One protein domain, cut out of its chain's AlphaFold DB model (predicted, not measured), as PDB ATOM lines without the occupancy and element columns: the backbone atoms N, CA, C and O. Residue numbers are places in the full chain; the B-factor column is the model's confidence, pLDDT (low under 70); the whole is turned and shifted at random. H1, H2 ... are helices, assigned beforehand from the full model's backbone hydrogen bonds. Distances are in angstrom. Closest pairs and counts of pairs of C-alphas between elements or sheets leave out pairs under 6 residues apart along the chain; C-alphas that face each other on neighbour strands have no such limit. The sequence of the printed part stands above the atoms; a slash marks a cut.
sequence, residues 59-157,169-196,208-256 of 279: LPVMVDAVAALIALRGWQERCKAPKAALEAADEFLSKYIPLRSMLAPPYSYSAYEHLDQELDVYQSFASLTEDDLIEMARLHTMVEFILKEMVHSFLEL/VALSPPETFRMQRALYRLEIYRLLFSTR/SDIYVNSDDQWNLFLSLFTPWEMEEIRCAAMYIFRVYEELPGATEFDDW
ATOM      1  N   LEU A  59     299.474 419.123 234.220       91.12
ATOM      2  CA  LEU A  59     300.937 419.075 234.250       91.12
ATOM      3  C   LEU A  59     301.484 420.454 234.654       91.12
ATOM      4  O   LEU A  59     301.011 421.459 234.120       91.12
ATOM      5  N   PRO A  60     302.483 420.533 235.557       92.25
ATOM      6  CA  PRO A  60     303.302 419.435 236.100       92.25
ATOM      7  C   PRO A  60     302.770 418.717 237.360       92.25
ATOM      8  O   PRO A  60     303.359 417.730 237.790       92.25
ATOM      9  N   VAL A  61     301.674 419.177 237.961       95.62
ATOM     10  CA  VAL A  61     301.150 418.703 239.260       95.62
ATOM     11  C   VAL A  61     300.712 417.238 239.221       95.62
ATOM     12  O   VAL A  61     300.915 416.517 240.195       95.62
ATOM     13  N   MET A  62     300.165 416.776 238.091       96.00
ATOM     14  CA  MET A  62     299.703 415.389 237.931       96.00
ATOM     15  C   MET A  62     300.780 414.352 238.277       96.00
ATOM     16  O   MET A  62     300.468 413.334 238.888       96.00
ATOM     17  N   VAL A  63     302.041 414.615 237.917       95.75
ATOM     18  CA  VAL A  63     303.164 413.699 238.167       95.75
ATOM     19  C   VAL A  63     303.360 413.480 239.662       95.75
ATOM     20  O   VAL A  63     303.359 412.342 240.124       95.75
ATOM     21  N   ASP A  64     303.478 414.570 240.422       96.88
ATOM     22  CA  ASP A  64     303.689 414.506 241.867       96.88
ATOM     23  C   ASP A  64     302.417 413.996 242.592       96.88
ATOM     24  O   ASP A  64     302.517 413.269 243.577       96.88
ATOM     25  N   ALA A  65     301.213 414.262 242.065       97.50
ATOM     26  CA  ALA A  65     299.956 413.740 242.615       97.50
ATOM     27  C   ALA A  65     299.789 412.219 242.426       97.50
ATOM     28  O   ALA A  65     299.410 411.512 243.363       97.50
ATOM     29  N   VAL A  66     300.089 411.699 241.230       97.00
ATOM     30  CA  VAL A  66     300.106 410.251 240.958       97.00
ATOM     31  C   VAL A  66     301.185 409.578 241.802       97.00
ATOM     32  O   VAL A  66     300.922 408.546 242.419       97.00
ATOM     33  N   ALA A  67     302.368 410.182 241.902       96.94
ATOM     34  CA  ALA A  67     303.446 409.680 242.743       96.94
ATOM     35  C   ALA A  67     303.046 409.616 244.224       96.94
ATOM     36  O   ALA A  67     303.270 408.595 244.868       96.94
ATOM     37  N   ALA A  68     302.376 410.638 244.761       97.94
ATOM     38  CA  ALA A  68     301.877 410.611 246.136       97.94
ATOM     39  C   ALA A  68     300.886 409.463 246.379       97.94
ATOM     40  O   ALA A  68     300.940 408.811 247.423       97.94
ATOM     41  N   LEU A  69     300.030 409.146 245.402       97.25
ATOM     42  CA  LEU A  69     299.147 407.985 245.497       97.25
ATOM     43  C   LEU A  69     299.933 406.661 245.478       97.25
ATOM     44  O   LEU A  69     299.637 405.771 246.276       97.25
ATOM     45  N   ILE A  70     300.955 406.528 244.624       96.56
ATOM     46  CA  ILE A  70     301.841 405.348 244.602       96.56
ATOM     47  C   ILE A  70     302.545 405.186 245.958       96.56
ATOM     48  O   ILE A  70     302.535 404.093 246.525       96.56
ATOM     49  N   ALA A  71     303.098 406.271 246.509       96.56
ATOM     50  CA  ALA A  71     303.732 406.277 247.826       96.56
ATOM     51  C   ALA A  71     302.743 405.870 248.930       96.56
ATOM     52  O   ALA A  71     303.084 405.076 249.805       96.56
ATOM     53  N   LEU A  72     301.492 406.341 248.857       95.44
ATOM     54  CA  LEU A  72     300.444 405.990 249.817       95.44
ATOM     55  C   LEU A  72     300.114 404.496 249.771       95.44
ATOM     56  O   LEU A  72     299.970 403.870 250.822       95.44
ATOM     57  N   ARG A  73     300.009 403.909 248.573       94.31
ATOM     58  CA  ARG A  73     299.774 402.465 248.414       94.31
ATOM     59  C   ARG A  73     300.942 401.653 248.967       94.31
ATOM     60  O   ARG A  73     300.703 400.757 249.775       94.31
ATOM     61  N   GLY A  74     302.179 402.034 248.648       92.94
ATOM     62  CA  GLY A  74     303.375 401.397 249.212       92.94
ATOM     63  C   GLY A  74     303.428 401.492 250.742       92.94
ATOM     64  O   GLY A  74     303.713 400.510 251.425       92.94
ATOM     65  N   TRP A  75     303.066 402.641 251.317       91.00
ATOM     66  CA  TRP A  75     302.974 402.804 252.770       91.00
ATOM     67  C   TRP A  75     301.882 401.920 253.395       91.00
ATOM     68  O   TRP A  75     302.117 401.258 254.409       91.00
ATOM     69  N   GLN A  76     300.698 401.843 252.780       91.44
ATOM     70  CA  GLN A  76     299.610 400.970 253.237       91.44
ATOM     71  C   GLN A  76     299.994 399.487 253.181       91.44
ATOM     72  O   GLN A  76     299.575 398.710 254.041       91.44
ATOM     73  N   GLU A  77     300.773 399.082 252.183       90.19
ATOM     74  CA  GLU A  77     301.323 397.732 252.081       90.19
ATOM     75  C   GLU A  77     302.331 397.458 253.194       90.19
ATOM     76  O   GLU A  77     302.185 396.452 253.885       90.19
ATOM     77  N   ARG A  78     303.253 398.391 253.471       86.44
ATOM     78  CA  ARG A  78     304.204 398.294 254.597       86.44
ATOM     79  C   ARG A  78     303.516 398.178 255.955       86.44
ATOM     80  O   ARG A  78     304.008 397.473 256.831       86.44
ATOM     81  N   CYS A  79     302.368 398.832 256.129       85.19
ATOM     82  CA  CYS A  79     301.561 398.699 257.345       85.19
ATOM     83  C   CYS A  79     300.973 397.288 257.515       85.19
ATOM     84  O   CYS A  79     300.744 396.853 258.641       85.19
ATOM     85  N   LYS A  80     300.701 396.575 256.412       87.12
ATOM     86  CA  LYS A  80     300.142 395.212 256.422       87.12
ATOM     87  C   LYS A  80     301.228 394.143 256.499       87.12
ATOM     88  O   LYS A  80     301.073 393.162 257.220       87.12
ATOM     89  N   ALA A  81     302.283 394.314 255.715       83.81
ATOM     90  CA  ALA A  81     303.398 393.397 255.579       83.81
ATOM     91  C   ALA A  81     304.678 394.236 255.580       83.81
ATOM     92  O   ALA A  81     304.956 394.920 254.592       83.81
ATOM     93  N   PRO A  82     305.439 394.242 256.681       78.31
ATOM     94  CA  PRO A  82     306.574 395.139 256.757       78.31
ATOM     95  C   PRO A  82     307.645 394.736 255.748       78.31
ATOM     96  O   PRO A  82     307.969 393.559 255.583       78.31
ATOM     97  N   LYS A  83     308.185 395.752 255.089       83.38
ATOM     98  CA  LYS A  83     309.213 395.671 254.058       83.38
ATOM     99  C   LYS A  83     310.348 396.608 254.455       83.38
ATOM    100  O   LYS A  83     310.076 397.646 255.067       83.38
ATOM    101  N   ALA A  84     311.583 396.241 254.113       85.12
ATOM    102  CA  ALA A  84     312.738 397.081 254.388       85.12
ATOM    103  C   ALA A  84     312.550 398.467 253.743       85.12
ATOM    104  O   ALA A  84     312.101 398.573 252.602       85.12
ATOM    105  N   ALA A  85     312.858 399.535 254.472       84.31
ATOM    106  CA  ALA A  85     312.549 400.900 254.075       84.31
ATOM    107  C   ALA A  85     313.323 401.322 252.821       84.31
ATOM    108  O   ALA A  85     312.735 401.935 251.936       84.31
ATOM    109  N   LEU A  86     314.591 400.907 252.703       87.19
ATOM    110  CA  LEU A  86     315.396 401.102 251.493       87.19
ATOM    111  C   LEU A  86     314.791 400.380 250.284       87.19
ATOM    112  O   LEU A  86     314.645 400.977 249.228       87.19
ATOM    113  N   GLU A  87     314.373 399.124 250.451       89.00
ATOM    114  CA  GLU A  87     313.755 398.341 249.372       89.00
ATOM    115  C   GLU A  87     312.404 398.936 248.941       89.00
ATOM    116  O   GLU A  87     312.052 398.935 247.764       89.00
ATOM    117  N   ALA A  88     311.620 399.449 249.890       90.12
ATOM    118  CA  ALA A  88     310.360 400.120 249.589       90.12
ATOM    119  C   ALA A  88     310.573 401.477 248.895       90.12
ATOM    120  O   ALA A  88     309.811 401.821 247.989       90.12
ATOM    121  N   ALA A  89     311.591 402.236 249.308       91.44
ATOM    122  CA  ALA A  89     311.967 403.490 248.666       91.44
ATOM    123  C   ALA A  89     312.468 403.247 247.236       91.44
ATOM    124  O   ALA A  89     311.997 403.914 246.322       91.44
ATOM    125  N   ASP A  90     313.331 402.253 247.025       90.88
ATOM    126  CA  ASP A  90     313.819 401.853 245.700       90.88
ATOM    127  C   ASP A  90     312.672 401.448 244.761       90.88
ATOM    128  O   ASP A  90     312.555 401.955 243.643       90.88
ATOM    129  N   GLU A  91     311.731 400.625 245.242       92.44
ATOM    130  CA  GLU A  91     310.559 400.248 244.450       92.44
ATOM    131  C   GLU A  91     309.717 401.473 244.058       92.44
ATOM    132  O   GLU A  91     309.240 401.572 242.923       92.44
ATOM    133  N   PHE A  92     309.536 402.426 244.973       95.00
ATOM    134  CA  PHE A  92     308.861 403.682 244.661       95.00
ATOM    135  C   PHE A  92     309.632 404.497 243.613       95.00
ATOM    136  O   PHE A  92     309.040 404.945 242.627       95.00
ATOM    137  N   LEU A  93     310.941 404.671 243.800       93.44
ATOM    138  CA  LEU A  93     311.808 405.455 242.921       93.44
ATOM    139  C   LEU A  93     311.840 404.895 241.500       93.44
ATOM    140  O   LEU A  93     311.777 405.676 240.548       93.44
ATOM    141  N   SER A  94     311.795 403.566 241.359       92.12
ATOM    142  CA  SER A  94     311.697 402.889 240.062       92.12
ATOM    143  C   SER A  94     310.482 403.328 239.233       92.12
ATOM    144  O   SER A  94     310.540 403.308 238.008       92.12
ATOM    145  N   LYS A  95     309.399 403.777 239.886       93.19
ATOM    146  CA  LYS A  95     308.182 404.298 239.240       93.19
ATOM    147  C   LYS A  95     308.199 405.827 239.156       93.19
ATOM    148  O   LYS A  95     307.764 406.397 238.158       93.19
ATOM    149  N   TYR A  96     308.687 406.504 240.197       93.69
ATOM    150  CA  TYR A  96     308.665 407.967 240.282       93.69
ATOM    151  C   TYR A  96     309.627 408.640 239.302       93.69
ATOM    152  O   TYR A  96     309.256 409.623 238.662       93.69
ATOM    153  N   ILE A  97     310.849 408.121 239.160       92.19
ATOM    154  CA  ILE A  97     311.880 408.743 238.320       92.19
ATOM    155  C   ILE A  97     311.473 408.777 236.838       92.19
ATOM    156  O   ILE A  97     311.575 409.857 236.247       92.19
ATOM    157  N   PRO A  98     310.940 407.696 236.234       91.00
ATOM    158  CA  PRO A  98     310.356 407.750 234.893       91.00
ATOM    159  C   PRO A  98     309.280 408.826 234.725       91.00
ATOM    160  O   PRO A  98     309.366 409.650 233.814       91.00
ATOM    161  N   LEU A  99     308.304 408.879 235.642       91.31
ATOM    162  CA  LEU A  99     307.216 409.865 235.597       91.31
ATOM    163  C   LEU A  99     307.749 411.298 235.689       91.31
ATOM    164  O   LEU A  99     307.306 412.189 234.966       91.31
ATOM    165  N   ARG A 100     308.726 411.528 236.571       90.06
ATOM    166  CA  ARG A 100     309.376 412.830 236.748       90.06
ATOM    167  C   ARG A 100     310.186 413.240 235.524       90.06
ATOM    168  O   ARG A 100     310.174 414.417 235.165       90.06
ATOM    169  N   SER A 101     310.822 412.282 234.858       87.31
ATOM    170  CA  SER A 101     311.656 412.515 233.676       87.31
ATOM    171  C   SER A 101     310.869 413.032 232.471       87.31
ATOM    172  O   SER A 101     311.454 413.656 231.588       87.31
ATOM    173  N   MET A 102     309.536 412.882 232.472       84.00
ATOM    174  CA  MET A 102     308.648 413.561 231.519       84.00
ATOM    175  C   MET A 102     308.692 415.094 231.643       84.00
ATOM    176  O   MET A 102     308.408 415.797 230.676       84.00
ATOM    177  N   LEU A 103     308.997 415.619 232.836       84.44
ATOM    178  CA  LEU A 103     309.034 417.054 233.128       84.44
ATOM    179  C   LEU A 103     310.451 417.616 233.056       84.44
ATOM    180  O   LEU A 103     310.678 418.661 232.448       84.44
ATOM    181  N   ALA A 104     311.386 416.949 233.726       78.25
ATOM    182  CA  ALA A 104     312.782 417.349 233.806       78.25
ATOM    183  C   ALA A 104     313.651 416.123 234.117       78.25
ATOM    184  O   ALA A 104     313.221 415.273 234.900       78.25
ATOM    185  N   PRO A 105     314.872 416.030 233.556       73.56
ATOM    186  CA  PRO A 105     315.801 414.973 233.933       73.56
ATOM    187  C   PRO A 105     316.124 415.057 235.435       73.56
ATOM    188  O   PRO A 105     316.119 416.159 236.000       73.56
ATOM    189  N   PRO A 106     316.403 413.922 236.097       74.38
ATOM    190  CA  PRO A 106     316.764 413.938 237.504       74.38
ATOM    191  C   PRO A 106     318.075 414.700 237.711       74.38
ATOM    192  O   PRO A 106     318.981 414.647 236.878       74.38
ATOM    193  N   TYR A 107     318.175 415.417 238.831       74.81
ATOM    194  CA  TYR A 107     319.374 416.194 239.146       74.81
ATOM    195  C   TYR A 107     320.553 415.302 239.579       74.81
ATOM    196  O   TYR A 107     321.703 415.587 239.246       74.81
ATOM    197  N   SER A 108     320.273 414.193 240.275       75.69
ATOM    198  CA  SER A 108     321.287 413.226 240.709       75.69
ATOM    199  C   SER A 108     321.637 412.194 239.630       75.69
ATOM    200  O   SER A 108     320.756 411.630 238.981       75.69
ATOM    201  N   TYR A 109     322.931 411.877 239.502       66.00
ATOM    202  CA  TYR A 109     323.436 410.848 238.583       66.00
ATOM    203  C   TYR A 109     322.988 409.426 238.973       66.00
ATOM    204  O   TYR A 109     322.782 408.592 238.094       66.00
ATOM    205  N   SER A 110     322.777 409.145 240.266       68.00
ATOM    206  CA  SER A 110     322.305 407.827 240.732       68.00
ATOM    207  C   SER A 110     320.884 407.508 240.261       68.00
ATOM    208  O   SER A 110     320.540 406.354 240.047       68.00
ATOM    209  N   ALA A 111     320.068 408.531 240.014       70.62
ATOM    210  CA  ALA A 111     318.692 408.357 239.567       70.62
ATOM    211  C   ALA A 111     318.580 407.830 238.125       70.62
ATOM    212  O   ALA A 111     317.523 407.336 237.733       70.62
ATOM    213  N   TYR A 112     319.652 407.904 237.326       72.06
ATOM    214  CA  TYR A 112     319.641 407.418 235.944       72.06
ATOM    215  C   TYR A 112     319.473 405.894 235.848       72.06
ATOM    216  O   TYR A 112     319.050 405.406 234.803       72.06
ATOM    217  N   GLU A 113     319.728 405.152 236.931       76.38
ATOM    218  CA  GLU A 113     319.533 403.696 237.006       76.38
ATOM    219  C   GLU A 113     318.069 403.275 236.788       76.38
ATOM    220  O   GLU A 113     317.798 402.154 236.362       76.38
ATOM    221  N   HIS A 114     317.116 404.184 237.012       76.00
ATOM    222  CA  HIS A 114     315.683 403.913 236.890       76.00
ATOM    223  C   HIS A 114     315.066 404.386 235.561       76.00
ATOM    224  O   HIS A 114     313.854 404.287 235.386       76.00
ATOM    225  N   LEU A 115     315.862 404.904 234.616       73.38
ATOM    226  CA  LEU A 115     315.363 405.483 233.355       73.38
ATOM    227  C   LEU A 115     315.032 404.466 232.257       73.38
ATOM    228  O   LEU A 115     314.486 404.847 231.224       73.38
ATOM    229  N   ASP A 116     315.321 403.182 232.466       67.44
ATOM    230  CA  ASP A 116     315.053 402.135 231.469       67.44
ATOM    231  C   ASP A 116     313.547 401.858 231.269       67.44
ATOM    232  O   ASP A 116     313.158 401.147 230.339       67.44
ATOM    233  N   GLN A 117     312.685 402.415 232.126       70.62
ATOM    234  CA  GLN A 117     311.233 402.262 232.058       70.62
ATOM    235  C   GLN A 117     310.585 403.508 231.447       70.62
ATOM    236  O   GLN A 117     310.724 404.612 231.966       70.62
ATOM    237  N   GLU A 118     309.819 403.331 230.372       72.88
ATOM    238  CA  GLU A 118     308.976 404.393 229.819       72.88
ATOM    239  C   GLU A 118     307.606 404.345 230.513       72.88
ATOM    240  O   GLU A 118     306.826 403.411 230.312       72.88
ATOM    241  N   LEU A 119     307.329 405.329 231.374       83.50
ATOM    242  CA  LEU A 119     306.064 405.441 232.102       83.50
ATOM    243  C   LEU A 119     305.360 406.747 231.727       83.50
ATOM    244  O   LEU A 119     305.923 407.826 231.882       83.50
ATOM    245  N   ASP A 120     304.117 406.641 231.259       88.88
ATOM    246  CA  ASP A 120     303.268 407.792 230.946       88.88
ATOM    247  C   ASP A 120     302.319 408.077 232.119       88.88
ATOM    248  O   ASP A 120     301.529 407.220 232.542       88.88
ATOM    249  N   VAL A 121     302.381 409.303 232.640       91.81
ATOM    250  CA  VAL A 121     301.514 409.772 233.723       91.81
ATOM    251  C   VAL A 121     300.038 409.756 233.328       91.81
ATOM    252  O   VAL A 121     299.200 409.423 234.164       91.81
ATOM    253  N   TYR A 122     299.704 410.019 232.062       91.19
ATOM    254  CA  TYR A 122     298.320 409.994 231.593       91.19
ATOM    255  C   TYR A 122     297.764 408.571 231.560       91.19
ATOM    256  O   TYR A 122     296.628 408.350 231.977       91.19
ATOM    257  N   GLN A 123     298.568 407.588 231.139       91.69
ATOM    258  CA  GLN A 123     298.177 406.175 231.214       91.69
ATOM    259  C   GLN A 123     298.052 405.711 232.665       91.69
ATOM    260  O   GLN A 123     297.079 405.044 233.022       91.69
ATOM    261  N   SER A 124     298.998 406.116 233.517       92.06
ATOM    262  CA  SER A 124     298.965 405.817 234.951       92.06
ATOM    263  C   SER A 124     297.687 406.363 235.589       92.06
ATOM    264  O   SER A 124     296.962 405.620 236.248       92.06
ATOM    265  N   PHE A 125     297.342 407.621 235.305       94.00
ATOM    266  CA  PHE A 125     296.116 408.262 235.776       94.00
ATOM    267  C   PHE A 125     294.844 407.600 235.220       94.00
ATOM    268  O   PHE A 125     293.907 407.324 235.970       94.00
ATOM    269  N   ALA A 126     294.804 407.276 233.924       93.12
ATOM    270  CA  ALA A 126     293.659 406.608 233.304       93.12
ATOM    271  C   ALA A 126     293.415 405.190 233.860       93.12
ATOM    272  O   ALA A 126     292.279 404.705 233.864       93.12
ATOM    273  N   SER A 127     294.468 404.528 234.351       94.25
ATOM    274  CA  SER A 127     294.391 403.184 234.932       94.25
ATOM    275  C   SER A 127     293.848 403.141 236.367       94.25
ATOM    276  O   SER A 127     293.511 402.057 236.850       94.25
ATOM    277  N   LEU A 128     293.705 404.294 237.034       95.62
ATOM    278  CA  LEU A 128     293.302 404.367 238.438       95.62
ATOM    279  C   LEU A 128     291.931 403.722 238.699       95.62
ATOM    280  O   LEU A 128     290.971 403.816 237.914       95.62
ATOM    281  N   THR A 129     291.834 403.038 239.838       96.88
ATOM    282  CA  THR A 129     290.570 402.480 240.325       96.88
ATOM    283  C   THR A 129     289.663 403.583 240.869       96.88
ATOM    284  O   THR A 129     290.069 404.728 241.051       96.88
ATOM    285  N   GLU A 130     288.394 403.266 241.127       96.62
ATOM    286  CA  GLU A 130     287.499 404.248 241.744       96.62
ATOM    287  C   GLU A 130     287.981 404.661 243.145       96.62
ATOM    288  O   GLU A 130     287.943 405.844 243.476       96.62
ATOM    289  N   ASP A 131     288.500 403.713 243.928       96.69
ATOM    290  CA  ASP A 131     289.048 403.988 245.259       96.69
ATOM    291  C   ASP A 131     290.306 404.862 245.192       96.69
ATOM    292  O   ASP A 131     290.491 405.751 246.023       96.69
ATOM    293  N   ASP A 132     291.145 404.669 244.173       96.62
ATOM    294  CA  ASP A 132     292.294 405.537 243.902       96.62
ATOM    295  C   ASP A 132     291.877 406.977 243.603       96.62
ATOM    296  O   ASP A 132     292.463 407.912 244.144       96.62
ATOM    297  N   LEU A 133     290.838 407.169 242.787       97.38
ATOM    298  CA  LEU A 133     290.329 408.503 242.462       97.38
ATOM    299  C   LEU A 133     289.732 409.202 243.688       97.38
ATOM    300  O   LEU A 133     289.867 410.415 243.826       97.38
ATOM    301  N   ILE A 134     289.096 408.466 244.602       96.94
ATOM    302  CA  ILE A 134     288.601 409.038 245.863       96.94
ATOM    303  C   ILE A 134     289.760 409.492 246.740       96.94
ATOM    304  O   ILE A 134     289.713 410.598 247.276       96.94
ATOM    305  N   GLU A 135     290.788 408.657 246.900       97.12
ATOM    306  CA  GLU A 135     291.961 409.023 247.698       97.12
ATOM    307  C   GLU A 135     292.707 410.202 247.074       97.12
ATOM    308  O   GLU A 135     293.070 411.146 247.773       97.12
ATOM    309  N   MET A 136     292.836 410.226 245.747       97.12
ATOM    310  CA  MET A 136     293.420 411.355 245.030       97.12
ATOM    311  C   MET A 136     292.595 412.637 245.199       97.12
ATOM    312  O   MET A 136     293.166 413.699 245.437       97.12
ATOM    313  N   ALA A 137     291.261 412.553 245.157       96.88
ATOM    314  CA  ALA A 137     290.382 413.691 245.424       96.88
ATOM    315  C   ALA A 137     290.509 414.202 246.864       96.88
ATOM    316  O   ALA A 137     290.560 415.413 247.081       96.88
ATOM    317  N   ARG A 138     290.608 413.304 247.849       96.38
ATOM    318  CA  ARG A 138     290.854 413.675 249.253       96.38
ATOM    319  C   ARG A 138     292.190 414.383 249.408       96.38
ATOM    320  O   ARG A 138     292.234 415.463 249.993       96.38
ATOM    321  N   LEU A 139     293.252 413.803 248.855       95.94
ATOM    322  CA  LEU A 139     294.591 414.370 248.921       95.94
ATOM    323  C   LEU A 139     294.645 415.743 248.250       95.94
ATOM    324  O   LEU A 139     295.135 416.693 248.851       95.94
ATOM    325  N   HIS A 140     294.076 415.879 247.052       96.75
ATOM    326  CA  HIS A 140     294.041 417.161 246.357       96.75
ATOM    327  C   HIS A 140     293.220 418.214 247.111       96.75
ATOM    328  O   HIS A 140     293.640 419.358 247.217       96.75
ATOM    329  N   THR A 141     292.098 417.824 247.724       95.94
ATOM    330  CA  THR A 141     291.311 418.730 248.580       95.94
ATOM    331  C   THR A 141     292.126 419.224 249.782       95.94
ATOM    332  O   THR A 141     292.033 420.396 250.141       95.94
ATOM    333  N   MET A 142     292.944 418.360 250.395       95.00
ATOM    334  CA  MET A 142     293.851 418.756 251.482       95.00
ATOM    335  C   MET A 142     294.955 419.698 250.992       95.00
ATOM    336  O   MET A 142     295.225 420.700 251.649       95.00
ATOM    337  N   VAL A 143     295.551 419.416 249.831       95.75
ATOM    338  CA  VAL A 143     296.560 420.285 249.205       95.75
ATOM    339  C   VAL A 143     295.986 421.675 248.923       95.75
ATOM    340  O   VAL A 143     296.595 422.664 249.323       95.75
ATOM    341  N   GLU A 144     294.798 421.761 248.320       93.81
ATOM    342  CA  GLU A 144     294.120 423.036 248.050       93.81
ATOM    343  C   GLU A 144     293.808 423.811 249.331       93.81
ATOM    344  O   GLU A 144     293.990 425.028 249.391       93.81
ATOM    345  N   PHE A 145     293.369 423.109 250.378       92.94
ATOM    346  CA  PHE A 145     293.110 423.718 251.677       92.94
ATOM    347  C   PHE A 145     294.386 424.315 252.286       92.94
ATOM    348  O   PHE A 145     294.402 425.495 252.629       92.94
ATOM    349  N   ILE A 146     295.467 423.531 252.371       93.25
ATOM    350  CA  ILE A 146     296.747 423.987 252.936       93.25
ATOM    351  C   ILE A 146     297.315 425.146 252.116       93.25
ATOM    352  O   ILE A 146     297.769 426.132 252.690       93.25
ATOM    353  N   LEU A 147     297.260 425.055 250.785       93.38
ATOM    354  CA  LEU A 147     297.732 426.107 249.892       93.38
ATOM    355  C   LEU A 147     296.992 427.422 250.131       93.38
ATOM    356  O   LEU A 147     297.622 428.473 250.241       93.38
ATOM    357  N   LYS A 148     295.663 427.372 250.231       90.94
ATOM    358  CA  LYS A 148     294.853 428.562 250.484       90.94
ATOM    359  C   LYS A 148     295.239 429.232 251.806       90.94
ATOM    360  O   LYS A 148     295.459 430.442 251.824       90.94
ATOM    361  N   GLU A 149     295.364 428.460 252.881       89.56
ATOM    362  CA  GLU A 149     295.761 428.986 254.193       89.56
ATOM    363  C   GLU A 149     297.191 429.550 254.171       89.56
ATOM    364  O   GLU A 149     297.440 430.637 254.693       89.56
ATOM    365  N   MET A 150     298.116 428.881 253.476       89.19
ATOM    366  CA  MET A 150     299.494 429.344 253.305       89.19
ATOM    367  C   MET A 150     299.561 430.698 252.594       89.19
ATOM    368  O   MET A 150     300.264 431.605 253.042       89.19
ATOM    369  N   VAL A 151     298.790 430.873 251.519       87.69
ATOM    370  CA  VAL A 151     298.697 432.151 250.798       87.69
ATOM    371  C   VAL A 151     298.142 433.247 251.703       87.69
ATOM    372  O   VAL A 151     298.691 434.348 251.721       87.69
ATOM    373  N   HIS A 152     297.093 432.960 252.478       84.38
ATOM    374  CA  HIS A 152     296.550 433.920 253.438       84.38
ATOM    375  C   HIS A 152     297.592 434.326 254.489       84.38
ATOM    376  O   HIS A 152     297.811 435.523 254.681       84.38
ATOM    377  N   SER A 153     298.302 433.364 255.085       83.69
ATOM    378  CA  SER A 153     299.360 433.629 256.068       83.69
ATOM    379  C   SER A 153     300.486 434.499 255.497       83.69
ATOM    380  O   SER A 153     300.894 435.488 256.108       83.69
ATOM    381  N   PHE A 154     300.954 434.214 254.278       79.62
ATOM    382  CA  PHE A 154     301.995 435.023 253.632       79.62
ATOM    383  C   PHE A 154     301.554 436.460 253.343       79.62
ATOM    384  O   PHE A 154     302.376 437.379 253.386       79.62
ATOM    385  N   LEU A 155     300.267 436.683 253.071       77.44
ATOM    386  CA  LEU A 155     299.726 438.027 252.875       77.44
ATOM    387  C   LEU A 155     299.642 438.816 254.185       77.44
ATOM    388  O   LEU A 155     299.889 440.021 254.168       77.44
ATOM    389  N   GLU A 156     299.343 438.158 255.305       74.62
ATOM    390  CA  GLU A 156     299.315 438.790 256.633       74.62
ATOM    391  C   GLU A 156     300.703 439.235 257.107       74.62
ATOM    392  O   GLU A 156     300.833 440.257 257.779       74.62
ATOM    393  N   LEU A 157     301.750 438.513 256.708       72.81
ATOM    394  CA  LEU A 157     303.143 438.821 257.050       72.81
ATOM    395  C   LEU A 157     303.747 439.959 256.216       72.81
ATOM    396  O   LEU A 157     304.900 440.340 256.442       72.81
ATOM    397  N   VAL A 169     293.292 437.809 246.572       67.75
ATOM    398  CA  VAL A 169     294.603 437.578 245.951       67.75
ATOM    399  C   VAL A 169     294.684 436.104 245.554       67.75
ATOM    400  O   VAL A 169     294.983 435.240 246.373       67.75
ATOM    401  N   ALA A 170     294.373 435.813 244.294       75.81
ATOM    402  CA  ALA A 170     294.607 434.502 243.706       75.81
ATOM    403  C   ALA A 170     296.064 434.406 243.236       75.81
ATOM    404  O   ALA A 170     296.573 435.323 242.584       75.81
ATOM    405  N   LEU A 171     296.735 433.296 243.550       84.38
ATOM    406  CA  LEU A 171     298.039 432.997 242.963       84.38
ATOM    407  C   LEU A 171     297.918 432.882 241.440       84.38
ATOM    408  O   LEU A 171     296.891 432.461 240.900       84.38
ATOM    409  N   SER A 172     298.996 433.236 240.740       88.94
ATOM    410  CA  SER A 172     299.082 432.922 239.316       88.94
ATOM    411  C   SER A 172     299.128 431.396 239.123       88.94
ATOM    412  O   SER A 172     299.680 430.707 239.983       88.94
ATOM    413  N   PRO A 173     298.611 430.845 238.007       89.44
ATOM    414  CA  PRO A 173     298.600 429.396 237.795       89.44
ATOM    415  C   PRO A 173     299.973 428.714 237.960       89.44
ATOM    416  O   PRO A 173     300.028 427.676 238.617       89.44
ATOM    417  N   PRO A 174     301.096 429.285 237.469       90.75
ATOM    418  CA  PRO A 174     302.418 428.715 237.722       90.75
ATOM    419  C   PRO A 174     302.782 428.647 239.211       90.75
ATOM    420  O   PRO A 174     303.296 427.626 239.655       90.75
ATOM    421  N   GLU A 175     302.490 429.690 239.993       90.69
ATOM    422  CA  GLU A 175     302.779 429.705 241.435       90.69
ATOM    423  C   GLU A 175     301.908 428.703 242.201       90.69
ATOM    424  O   GLU A 175     302.410 427.984 243.065       90.69
ATOM    425  N   THR A 176     300.633 428.567 241.822       92.81
ATOM    426  CA  THR A 176     299.755 427.503 242.332       92.81
ATOM    427  C   THR A 176     300.373 426.129 242.085       92.81
ATOM    428  O   THR A 176     300.516 425.343 243.020       92.81
ATOM    429  N   PHE A 177     300.821 425.849 240.857       94.00
ATOM    430  CA  PHE A 177     301.427 424.560 240.514       94.00
ATOM    431  C   PHE A 177     302.725 424.295 241.278       94.00
ATOM    432  O   PHE A 177     302.956 423.165 241.710       94.00
ATOM    433  N   ARG A 178     303.570 425.314 241.475       93.06
ATOM    434  CA  ARG A 178     304.810 425.195 242.262       93.06
ATOM    435  C   ARG A 178     304.509 424.778 243.697       93.06
ATOM    436  O   ARG A 178     305.074 423.800 244.184       93.06
ATOM    437  N   MET A 179     303.566 425.457 244.343       94.81
ATOM    438  CA  MET A 179     303.219 425.169 245.735       94.81
ATOM    439  C   MET A 179     302.475 423.839 245.897       94.81
ATOM    440  O   MET A 179     302.772 423.086 246.822       94.81
ATOM    441  N   GLN A 180     301.569 423.487 244.977       96.31
ATOM    442  CA  GLN A 180     300.926 422.167 244.974       96.31
ATOM    443  C   GLN A 180     301.967 421.045 244.875       96.31
ATOM    444  O   GLN A 180     301.923 420.094 245.652       96.31
ATOM    445  N   ARG A 181     302.939 421.163 243.960       96.25
ATOM    446  CA  ARG A 181     304.025 420.177 243.813       96.25
ATOM    447  C   ARG A 181     304.865 420.058 245.075       96.25
ATOM    448  O   ARG A 181     305.160 418.940 245.484       96.25
ATOM    449  N   ALA A 182     305.216 421.175 245.710       96.56
ATOM    450  CA  ALA A 182     305.934 421.169 246.983       96.56
ATOM    451  C   ALA A 182     305.173 420.394 248.071       96.56
ATOM    452  O   ALA A 182     305.754 419.534 248.732       96.56
ATOM    453  N   LEU A 183     303.862 420.625 248.197       97.31
ATOM    454  CA  LEU A 183     303.003 419.913 249.148       97.31
ATOM    455  C   LEU A 183     302.918 418.411 248.843       97.31
ATOM    456  O   LEU A 183     303.053 417.594 249.753       97.31
ATOM    457  N   TYR A 184     302.766 418.027 247.571       98.00
ATOM    458  CA  TYR A 184     302.794 416.615 247.178       98.00
ATOM    459  C   TYR A 184     304.138 415.952 247.483       98.00
ATOM    460  O   TYR A 184     304.163 414.824 247.962       98.00
ATOM    461  N   ARG A 185     305.260 416.640 247.254       96.69
ATOM    462  CA  ARG A 185     306.604 416.113 247.542       96.69
ATOM    463  C   ARG A 185     306.863 415.940 249.026       96.69
ATOM    464  O   ARG A 185     307.480 414.950 249.401       96.69
ATOM    465  N   LEU A 186     306.370 416.855 249.859       95.44
ATOM    466  CA  LEU A 186     306.404 416.692 251.311       95.44
ATOM    467  C   LEU A 186     305.595 415.473 251.752       95.44
ATOM    468  O   LEU A 186     306.067 414.698 252.582       95.44
ATOM    469  N   GLU A 187     304.415 415.261 251.167       95.62
ATOM    470  CA  GLU A 187     303.617 414.073 251.473       95.62
ATOM    471  C   GLU A 187     304.297 412.788 250.984       95.62
ATOM    472  O   GLU A 187     304.335 411.810 251.725       95.62
ATOM    473  N   ILE A 188     304.906 412.786 249.794       96.88
ATOM    474  CA  ILE A 188     305.712 411.655 249.306       96.88
ATOM    475  C   ILE A 188     306.856 411.369 250.280       96.88
ATOM    476  O   ILE A 188     306.977 410.242 250.749       96.88
ATOM    477  N   TYR A 189     307.654 412.381 250.628       94.56
ATOM    478  CA  TYR A 189     308.757 412.248 251.579       94.56
ATOM    479  C   TYR A 189     308.276 411.634 252.901       94.56
ATOM    480  O   TYR A 189     308.839 410.648 253.383       94.56
ATOM    481  N   ARG A 190     307.164 412.149 253.444       91.25
ATOM    482  CA  ARG A 190     306.542 411.616 254.659       91.25
ATOM    483  C   ARG A 190     306.147 410.150 254.492       91.25
ATOM    484  O   ARG A 190     306.440 409.349 255.371       91.25
ATOM    485  N   LEU A 191     305.482 409.782 253.400       92.94
ATOM    486  CA  LEU A 191     305.016 408.411 253.156       92.94
ATOM    487  C   LEU A 191     306.168 407.416 252.954       92.94
ATOM    488  O   LEU A 191     306.040 406.248 253.329       92.94
ATOM    489  N   LEU A 192     307.296 407.867 252.401       91.56
ATOM    490  CA  LEU A 192     308.484 407.037 252.209       91.56
ATOM    491  C   LEU A 192     309.237 406.792 253.515       91.56
ATOM    492  O   LEU A 192     309.590 405.646 253.808       91.56
ATOM    493  N   PHE A 193     309.454 407.832 254.318       88.12
ATOM    494  CA  PHE A 193     310.427 407.768 255.411       88.12
ATOM    495  C   PHE A 193     309.821 407.816 256.817       88.12
ATOM    496  O   PHE A 193     310.495 407.473 257.786       88.12
ATOM    497  N   SER A 194     308.534 408.151 256.964       83.12
ATOM    498  CA  SER A 194     307.874 408.129 258.273       83.12
ATOM    499  C   SER A 194     307.727 406.705 258.806       83.12
ATOM    500  O   SER A 194     307.078 405.850 258.201       83.12
ATOM    501  N   THR A 195     308.213 406.493 260.025       76.88
ATOM    502  CA  THR A 195     307.999 405.263 260.800       76.88
ATOM    503  C   THR A 195     306.660 405.258 261.544       76.88
ATOM    504  O   THR A 195     306.194 404.209 261.995       76.88
ATOM    505  N   ARG A 196     305.993 406.419 261.653       73.62
ATOM    506  CA  ARG A 196     304.705 406.546 262.353       73.62
ATOM    507  C   ARG A 196     303.644 405.647 261.715       73.62
ATOM    508  O   ARG A 196     303.348 405.769 260.529       73.62
ATOM    509  N   SER A 208     317.411 399.292 261.565       60.44
ATOM    510  CA  SER A 208     317.964 399.677 260.256       60.44
ATOM    511  C   SER A 208     317.081 399.291 259.068       60.44
ATOM    512  O   SER A 208     317.182 399.900 258.011       60.44
ATOM    513  N   ASP A 209     316.215 398.288 259.223       68.12
ATOM    514  CA  ASP A 209     315.329 397.846 258.145       68.12
ATOM    515  C   ASP A 209     314.083 398.732 258.059       68.12
ATOM    516  O   ASP A 209     313.436 398.777 257.023       68.12
ATOM    517  N   ILE A 210     313.709 399.441 259.127       69.31
ATOM    518  CA  ILE A 210     312.472 400.243 259.178       69.31
ATOM    519  C   ILE A 210     312.773 401.732 258.997       69.31
ATOM    520  O   ILE A 210     311.937 402.469 258.468       69.31
ATOM    521  N   TYR A 211     313.958 402.163 259.427       77.81
ATOM    522  CA  TYR A 211     314.403 403.548 259.402       77.81
ATOM    523  C   TYR A 211     315.522 403.752 258.381       77.81
ATOM    524  O   TYR A 211     316.502 403.014 258.363       77.81
ATOM    525  N   VAL A 212     315.385 404.792 257.563       79.94
ATOM    526  CA  VAL A 212     316.427 405.263 256.642       79.94
ATOM    527  C   VAL A 212     317.110 406.450 257.315       79.94
ATOM    528  O   VAL A 212     316.412 407.333 257.803       79.94
ATOM    529  N   ASN A 213     318.441 406.492 257.382       83.75
ATOM    530  CA  ASN A 213     319.135 407.648 257.965       83.75
ATOM    531  C   ASN A 213     318.965 408.905 257.084       83.75
ATOM    532  O   ASN A 213     318.592 408.802 255.917       83.75
ATOM    533  N   SER A 214     319.221 410.089 257.639       81.69
ATOM    534  CA  SER A 214     319.024 411.370 256.944       81.69
ATOM    535  C   SER A 214     319.826 411.490 255.642       81.69
ATOM    536  O   SER A 214     319.275 411.934 254.633       81.69
ATOM    537  N   ASP A 215     321.083 411.038 255.625       83.38
ATOM    538  CA  ASP A 215     321.938 411.063 254.432       83.38
ATOM    539  C   ASP A 215     321.368 410.190 253.301       83.38
ATOM    540  O   ASP A 215     321.332 410.594 252.137       83.38
ATOM    541  N   ASP A 216     320.863 409.003 253.627       85.00
ATOM    542  CA  ASP A 216     320.238 408.091 252.673       85.00
ATOM    543  C   ASP A 216     318.890 408.637 252.189       85.00
ATOM    544  O   ASP A 216     318.598 408.569 250.997       85.00
ATOM    545  N   GLN A 217     318.085 409.247 253.069       88.69
ATOM    546  CA  GLN A 217     316.847 409.934 252.671       88.69
ATOM    547  C   GLN A 217     317.139 411.059 251.667       88.69
ATOM    548  O   GLN A 217     316.440 411.199 250.654       88.69
ATOM    549  N   TRP A 218     318.205 411.828 251.918       86.81
ATOM    550  CA  TRP A 218     318.675 412.861 251.004       86.81
ATOM    551  C   TRP A 218     319.082 412.273 249.656       86.81
ATOM    552  O   TRP A 218     318.572 412.691 248.613       86.81
ATOM    553  N   ASN A 219     319.965 411.277 249.669       86.56
ATOM    554  CA  ASN A 219     320.507 410.674 248.456       86.56
ATOM    555  C   ASN A 219     319.428 409.997 247.605       86.56
ATOM    556  O   ASN A 219     319.471 410.116 246.380       86.56
ATOM    557  N   LEU A 220     318.450 409.341 248.233       88.31
ATOM    558  CA  LEU A 220     317.378 408.619 247.551       88.31
ATOM    559  C   LEU A 220     316.333 409.546 246.925       88.31
ATOM    560  O   LEU A 220     315.908 409.309 245.797       88.31
ATOM    561  N   PHE A 221     315.890 410.581 247.646       91.31
ATOM    562  CA  PHE A 221     314.728 411.369 247.225       91.31
ATOM    563  C   PHE A 221     315.014 412.859 247.055       91.31
ATOM    564  O   PHE A 221     314.655 413.431 246.028       91.31
ATOM    565  N   LEU A 222     315.653 413.511 248.028       90.56
ATOM    566  CA  LEU A 222     315.817 414.972 247.989       90.56
ATOM    567  C   LEU A 222     316.801 415.413 246.895       90.56
ATOM    568  O   LEU A 222     316.580 416.424 246.233       90.56
ATOM    569  N   SER A 223     317.819 414.597 246.615       89.56
ATOM    570  CA  SER A 223     318.801 414.824 245.546       89.56
ATOM    571  C   SER A 223     318.200 414.832 244.129       89.56
ATOM    572  O   SER A 223     318.862 415.241 243.173       89.56
ATOM    573  N   LEU A 224     316.942 414.397 243.965       90.56
ATOM    574  CA  LEU A 224     316.224 414.407 242.684       90.56
ATOM    575  C   LEU A 224     315.777 415.810 242.262       90.56
ATOM    576  O   LEU A 224     315.449 416.029 241.086       90.56
ATOM    577  N   PHE A 225     315.702 416.737 243.215       91.00
ATOM    578  CA  PHE A 225     315.152 418.069 243.023       91.00
ATOM    579  C   PHE A 225     316.251 419.092 242.760       91.00
ATOM    580  O   PHE A 225     317.343 419.041 243.320       91.00
ATOM    581  N   THR A 226     315.947 420.050 241.890       90.75
ATOM    582  CA  THR A 226     316.828 421.204 241.679       90.75
ATOM    583  C   THR A 226     316.847 422.105 242.922       90.75
ATOM    584  O   THR A 226     315.895 422.071 243.705       90.75
ATOM    585  N   PRO A 227     317.852 422.987 243.086       89.56
ATOM    586  CA  PRO A 227     317.889 423.923 244.215       89.56
ATOM    587  C   PRO A 227     316.608 424.761 244.371       89.56
ATOM    588  O   PRO A 227     316.130 424.969 245.480       89.56
ATOM    589  N   TRP A 228     315.994 425.179 243.260       89.56
ATOM    590  CA  TRP A 228     314.734 425.931 243.279       89.56
ATOM    591  C   TRP A 228     313.539 425.094 243.742       89.56
ATOM    592  O   TRP A 228     312.686 425.592 244.468       89.56
ATOM    593  N   GLU A 229     313.476 423.824 243.347       93.06
ATOM    594  CA  GLU A 229     312.435 422.906 243.814       93.06
ATOM    595  C   GLU A 229     312.619 422.543 245.294       93.06
ATOM    596  O   GLU A 229     311.630 422.375 246.005       93.06
ATOM    597  N   MET A 230     313.864 422.460 245.769       92.75
ATOM    598  CA  MET A 230     314.165 422.292 247.193       92.75
ATOM    599  C   MET A 230     313.717 423.503 248.013       92.75
ATOM    600  O   MET A 230     313.136 423.331 249.083       92.75
ATOM    601  N   GLU A 231     313.899 424.716 247.490       91.44
ATOM    602  CA  GLU A 231     313.406 425.933 248.139       91.44
ATOM    603  C   GLU A 231     311.868 425.980 248.199       91.44
ATOM    604  O   GLU A 231     311.298 426.406 249.201       91.44
ATOM    605  N   GLU A 232     311.172 425.476 247.175       93.25
ATOM    606  CA  GLU A 232     309.706 425.337 247.198       93.25
ATOM    607  C   GLU A 232     309.243 424.374 248.304       93.25
ATOM    608  O   GLU A 232     308.324 424.694 249.062       93.25
ATOM    609  N   ILE A 233     309.895 423.210 248.421       93.38
ATOM    610  CA  ILE A 233     309.633 422.222 249.483       93.38
ATOM    611  C   ILE A 233     309.875 422.853 250.856       93.38
ATOM    612  O   ILE A 233     309.040 422.725 251.754       93.38
ATOM    613  N   ARG A 234     310.990 423.573 251.010       88.44
ATOM    614  CA  ARG A 234     311.357 424.257 252.252       88.44
ATOM    615  C   ARG A 234     310.336 425.318 252.643       88.44
ATOM    616  O   ARG A 234     309.905 425.327 253.792       88.44
ATOM    617  N   CYS A 235     309.894 426.155 251.705       89.44
ATOM    618  CA  CYS A 235     308.850 427.154 251.947       89.44
ATOM    619  C   CYS A 235     307.577 426.518 252.528       89.44
ATOM    620  O   CYS A 235     307.055 426.981 253.545       89.44
ATOM    621  N   ALA A 236     307.096 425.435 251.911       91.88
ATOM    622  CA  ALA A 236     305.907 424.724 252.377       91.88
ATOM    623  C   ALA A 236     306.127 424.064 253.751       91.88
ATOM    624  O   ALA A 236     305.259 424.148 254.623       91.88
ATOM    625  N   ALA A 237     307.298 423.462 253.978       90.12
ATOM    626  CA  ALA A 237     307.650 422.849 255.258       90.12
ATOM    627  C   ALA A 237     307.713 423.882 256.392       90.12
ATOM    628  O   ALA A 237     307.139 423.661 257.457       90.12
ATOM    629  N   MET A 238     308.347 425.034 256.152       87.25
ATOM    630  CA  MET A 238     308.440 426.131 257.120       87.25
ATOM    631  C   MET A 238     307.067 426.688 257.491       87.25
ATOM    632  O   MET A 238     306.827 426.996 258.658       87.25
ATOM    633  N   TYR A 239     306.157 426.810 256.521       89.06
ATOM    634  CA  TYR A 239     304.780 427.209 256.802       89.06
ATOM    635  C   TYR A 239     304.079 426.199 257.723       89.06
ATOM    636  O   TYR A 239     303.542 426.589 258.758       89.06
ATOM    637  N   ILE A 240     304.130 424.905 257.385       88.44
ATOM    638  CA  ILE A 240     303.511 423.840 258.193       88.44
ATOM    639  C   ILE A 240     304.085 423.833 259.612       88.44
ATOM    640  O   ILE A 240     303.332 423.722 260.577       88.44
ATOM    641  N   PHE A 241     305.403 423.984 259.738       83.44
ATOM    642  CA  PHE A 241     306.091 424.040 261.023       83.44
ATOM    643  C   PHE A 241     305.631 425.231 261.866       83.44
ATOM    644  O   PHE A 241     305.247 425.043 263.014       83.44
ATOM    645  N   ARG A 242     305.567 426.436 261.288       83.44
ATOM    646  CA  ARG A 242     305.070 427.626 261.995       83.44
ATOM    647  C   ARG A 242     303.644 427.430 262.502       83.44
ATOM    648  O   ARG A 242     303.362 427.706 263.662       83.44
ATOM    649  N   VAL A 243     302.752 426.937 261.641       85.06
ATOM    650  CA  VAL A 243     301.365 426.654 262.037       85.06
ATOM    651  C   VAL A 243     301.334 425.629 263.169       85.06
ATOM    652  O   VAL A 243     300.547 425.785 264.095       85.06
ATOM    653  N   TYR A 244     302.192 424.605 263.125       79.25
ATOM    654  CA  TYR A 244     302.304 423.616 264.194       79.25
ATOM    655  C   TYR A 244     302.780 424.228 265.517       79.25
ATOM    656  O   TYR A 244     302.159 423.961 266.541       79.25
ATOM    657  N   GLU A 245     303.821 425.062 265.516       78.06
ATOM    658  CA  GLU A 245     304.328 425.733 266.726       78.06
ATOM    659  C   GLU A 245     303.279 426.629 267.398       78.06
ATOM    660  O   GLU A 245     303.255 426.763 268.622       78.06
ATOM    661  N   GLU A 246     302.383 427.224 266.612       79.94
ATOM    662  CA  GLU A 246     301.287 428.050 267.119       79.94
ATOM    663  C   GLU A 246     300.139 427.220 267.737       79.94
ATOM    664  O   GLU A 246     299.274 427.775 268.427       79.94
ATOM    665  N   LEU A 247     300.110 425.892 267.543       75.88
ATOM    666  CA  LEU A 247     299.061 425.030 268.094       75.88
ATOM    667  C   LEU A 247     299.252 424.767 269.602       75.88
ATOM    668  O   LEU A 247     300.338 424.395 270.055       75.88
ATOM    669  N   PRO A 248     298.174 424.847 270.413       67.31
ATOM    670  CA  PRO A 248     298.244 424.537 271.836       67.31
ATOM    671  C   PRO A 248     298.693 423.090 272.084       67.31
ATOM    672  O   PRO A 248     297.991 422.146 271.722       67.31
ATOM    673  N   GLY A 249     299.832 422.917 272.760       66.38
ATOM    674  CA  GLY A 249     300.379 421.598 273.100       66.38
ATOM    675  C   GLY A 249     301.375 421.029 272.086       66.38
ATOM    676  O   GLY A 249     301.738 419.861 272.216       66.38
ATOM    677  N   ALA A 250     301.829 421.826 271.115       59.56
ATOM    678  CA  ALA A 250     303.004 421.494 270.321       59.56
ATOM    679  C   ALA A 250     304.228 421.312 271.239       59.56
ATOM    680  O   ALA A 250     304.587 422.204 272.008       59.56
ATOM    681  N   THR A 251     304.827 420.125 271.210       56.78
ATOM    682  CA  THR A 251     306.157 419.867 271.784       56.78
ATOM    683  C   THR A 251     307.221 420.219 270.747       56.78
ATOM    684  O   THR A 251     306.906 420.203 269.556       56.78
ATOM    685  N   GLU A 252     308.458 420.502 271.175       53.62
ATOM    686  CA  GLU A 252     309.600 420.667 270.259       53.62
ATOM    687  C   GLU A 252     309.593 419.525 269.228       53.62
ATOM    688  O   GLU A 252     309.510 418.339 269.559       53.62
ATOM    689  N   PHE A 253     309.494 419.909 267.960       46.41
ATOM    690  CA  PHE A 253     309.250 419.006 266.844       46.41
ATOM    691  C   PHE A 253     310.609 418.504 266.341       46.41
ATOM    692  O   PHE A 253     311.088 418.933 265.296       46.41
ATOM    693  N   ASP A 254     311.240 417.626 267.127       47.06
ATOM    694  CA  ASP A 254     312.653 417.229 266.968       47.06
ATOM    695  C   ASP A 254     312.998 416.557 265.619       47.06
ATOM    696  O   ASP A 254     314.155 416.548 265.220       47.06
ATOM    697  N   ASP A 255     312.018 416.039 264.870       47.66
ATOM    698  CA  ASP A 255     312.274 415.137 263.729       47.66
ATOM    699  C   ASP A 255     312.343 415.804 262.339       47.66
ATOM    700  O   ASP A 255     312.764 415.163 261.378       47.66
ATOM    701  N   TRP A 256     311.901 417.058 262.171       45.94
ATOM    702  CA  TRP A 256     311.854 417.696 260.834       45.94
ATOM    703  C   TRP A 256     312.903 418.787 260.621       45.94
ATOM    704  O   TRP A 256     313.209 419.122 259.475       45.94
TER     705      TRP A 256
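This is residues 59 to 157, 169 to 196 and 208 to 256 of the 279 residues of an uncharacterized protein of Aspergillus flavus (UniProt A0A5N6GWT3). The longest helix, H5, crosses one side of a bundle made of H1, H2 and H6, while H8 crosses H6. The bundle is up and down, each helix running against the one before it; short H3, H4 and H7 sit at the rim, and residues 246 to 251 stick out. The printed part has 176 residues, with eight named helices in the order H1 to H8 and no named strand, class all helix. It is compact, with a radius of gyration of the C-alphas of 16.4 A, and spans 47 by 37 by 35 A.

H5, residues 130 to 156, is 39.4 A long from first to last C-alpha. H1, residues 61 to 80, is 29.1 A and begins at C-alpha 61 (301.150, 418.703, 239.260). H6, residues 173 to 193, is 30.3 A; H2, residues 85 to 101, is 23.5 A, with a kink of 33 degrees near residue 95. H8, residues 227 to 245, is 26.3 A and ends at C-alpha 245 (304.328, 425.733, 266.726). H3 is residues 109 to 114, H4 121 to 126 and H7 214 to 220.

H5 touches H6 with residues 143 to 147 alone, at a steep tilt of 63 degrees; the closest C-alphas, Val 143 and Gln 180, are 6.4 A apart. H5 touches H1 too, closest C-alphas Leu 69 and Met 136, 6.7 A. H1 and H6 touch at a shallow tilt of 16 degrees, the same way, closest C-alphas Ala 68 and Ile 188, 5.1 A. H1 and H2 form a helical hairpin, closest C-alphas Ala 67 and Tyr 96, 6.0 A. H8 touches H6 about perpendicular, at 73 degrees, closest C-alphas Ala 182 and Ile 233, 4.6 A. H3 touches H2, closest C-alphas Ser 94 and His 114, 5.2 A; H4 touches H1, closest C-alphas Val 63 and Val 121, 6.2 A. H7 and H2 only just touch, with 3 pairs of C-alphas within 8 A, closest Ala 89 and Leu 220, 7.5 A. Every O i to N i+4 pair is within hydrogen-bond range in H1, H4, H5, H6, H7 and H8, against 10 of 13 in H2 and 0 of 2 in H3, where 3 of 3 O i to N i+3 pairs are.

The C-alphas farthest apart, Asp 116 and Pro 248, are 49.1 A apart. Residues 158 to 168 and 197 to 207 are not printed; the C-alpha gaps are 14.1 A and 15.1 A. Of the links printed whole, none is long. The pLDDT is under 70 for 16 residues, among them 248 to 256.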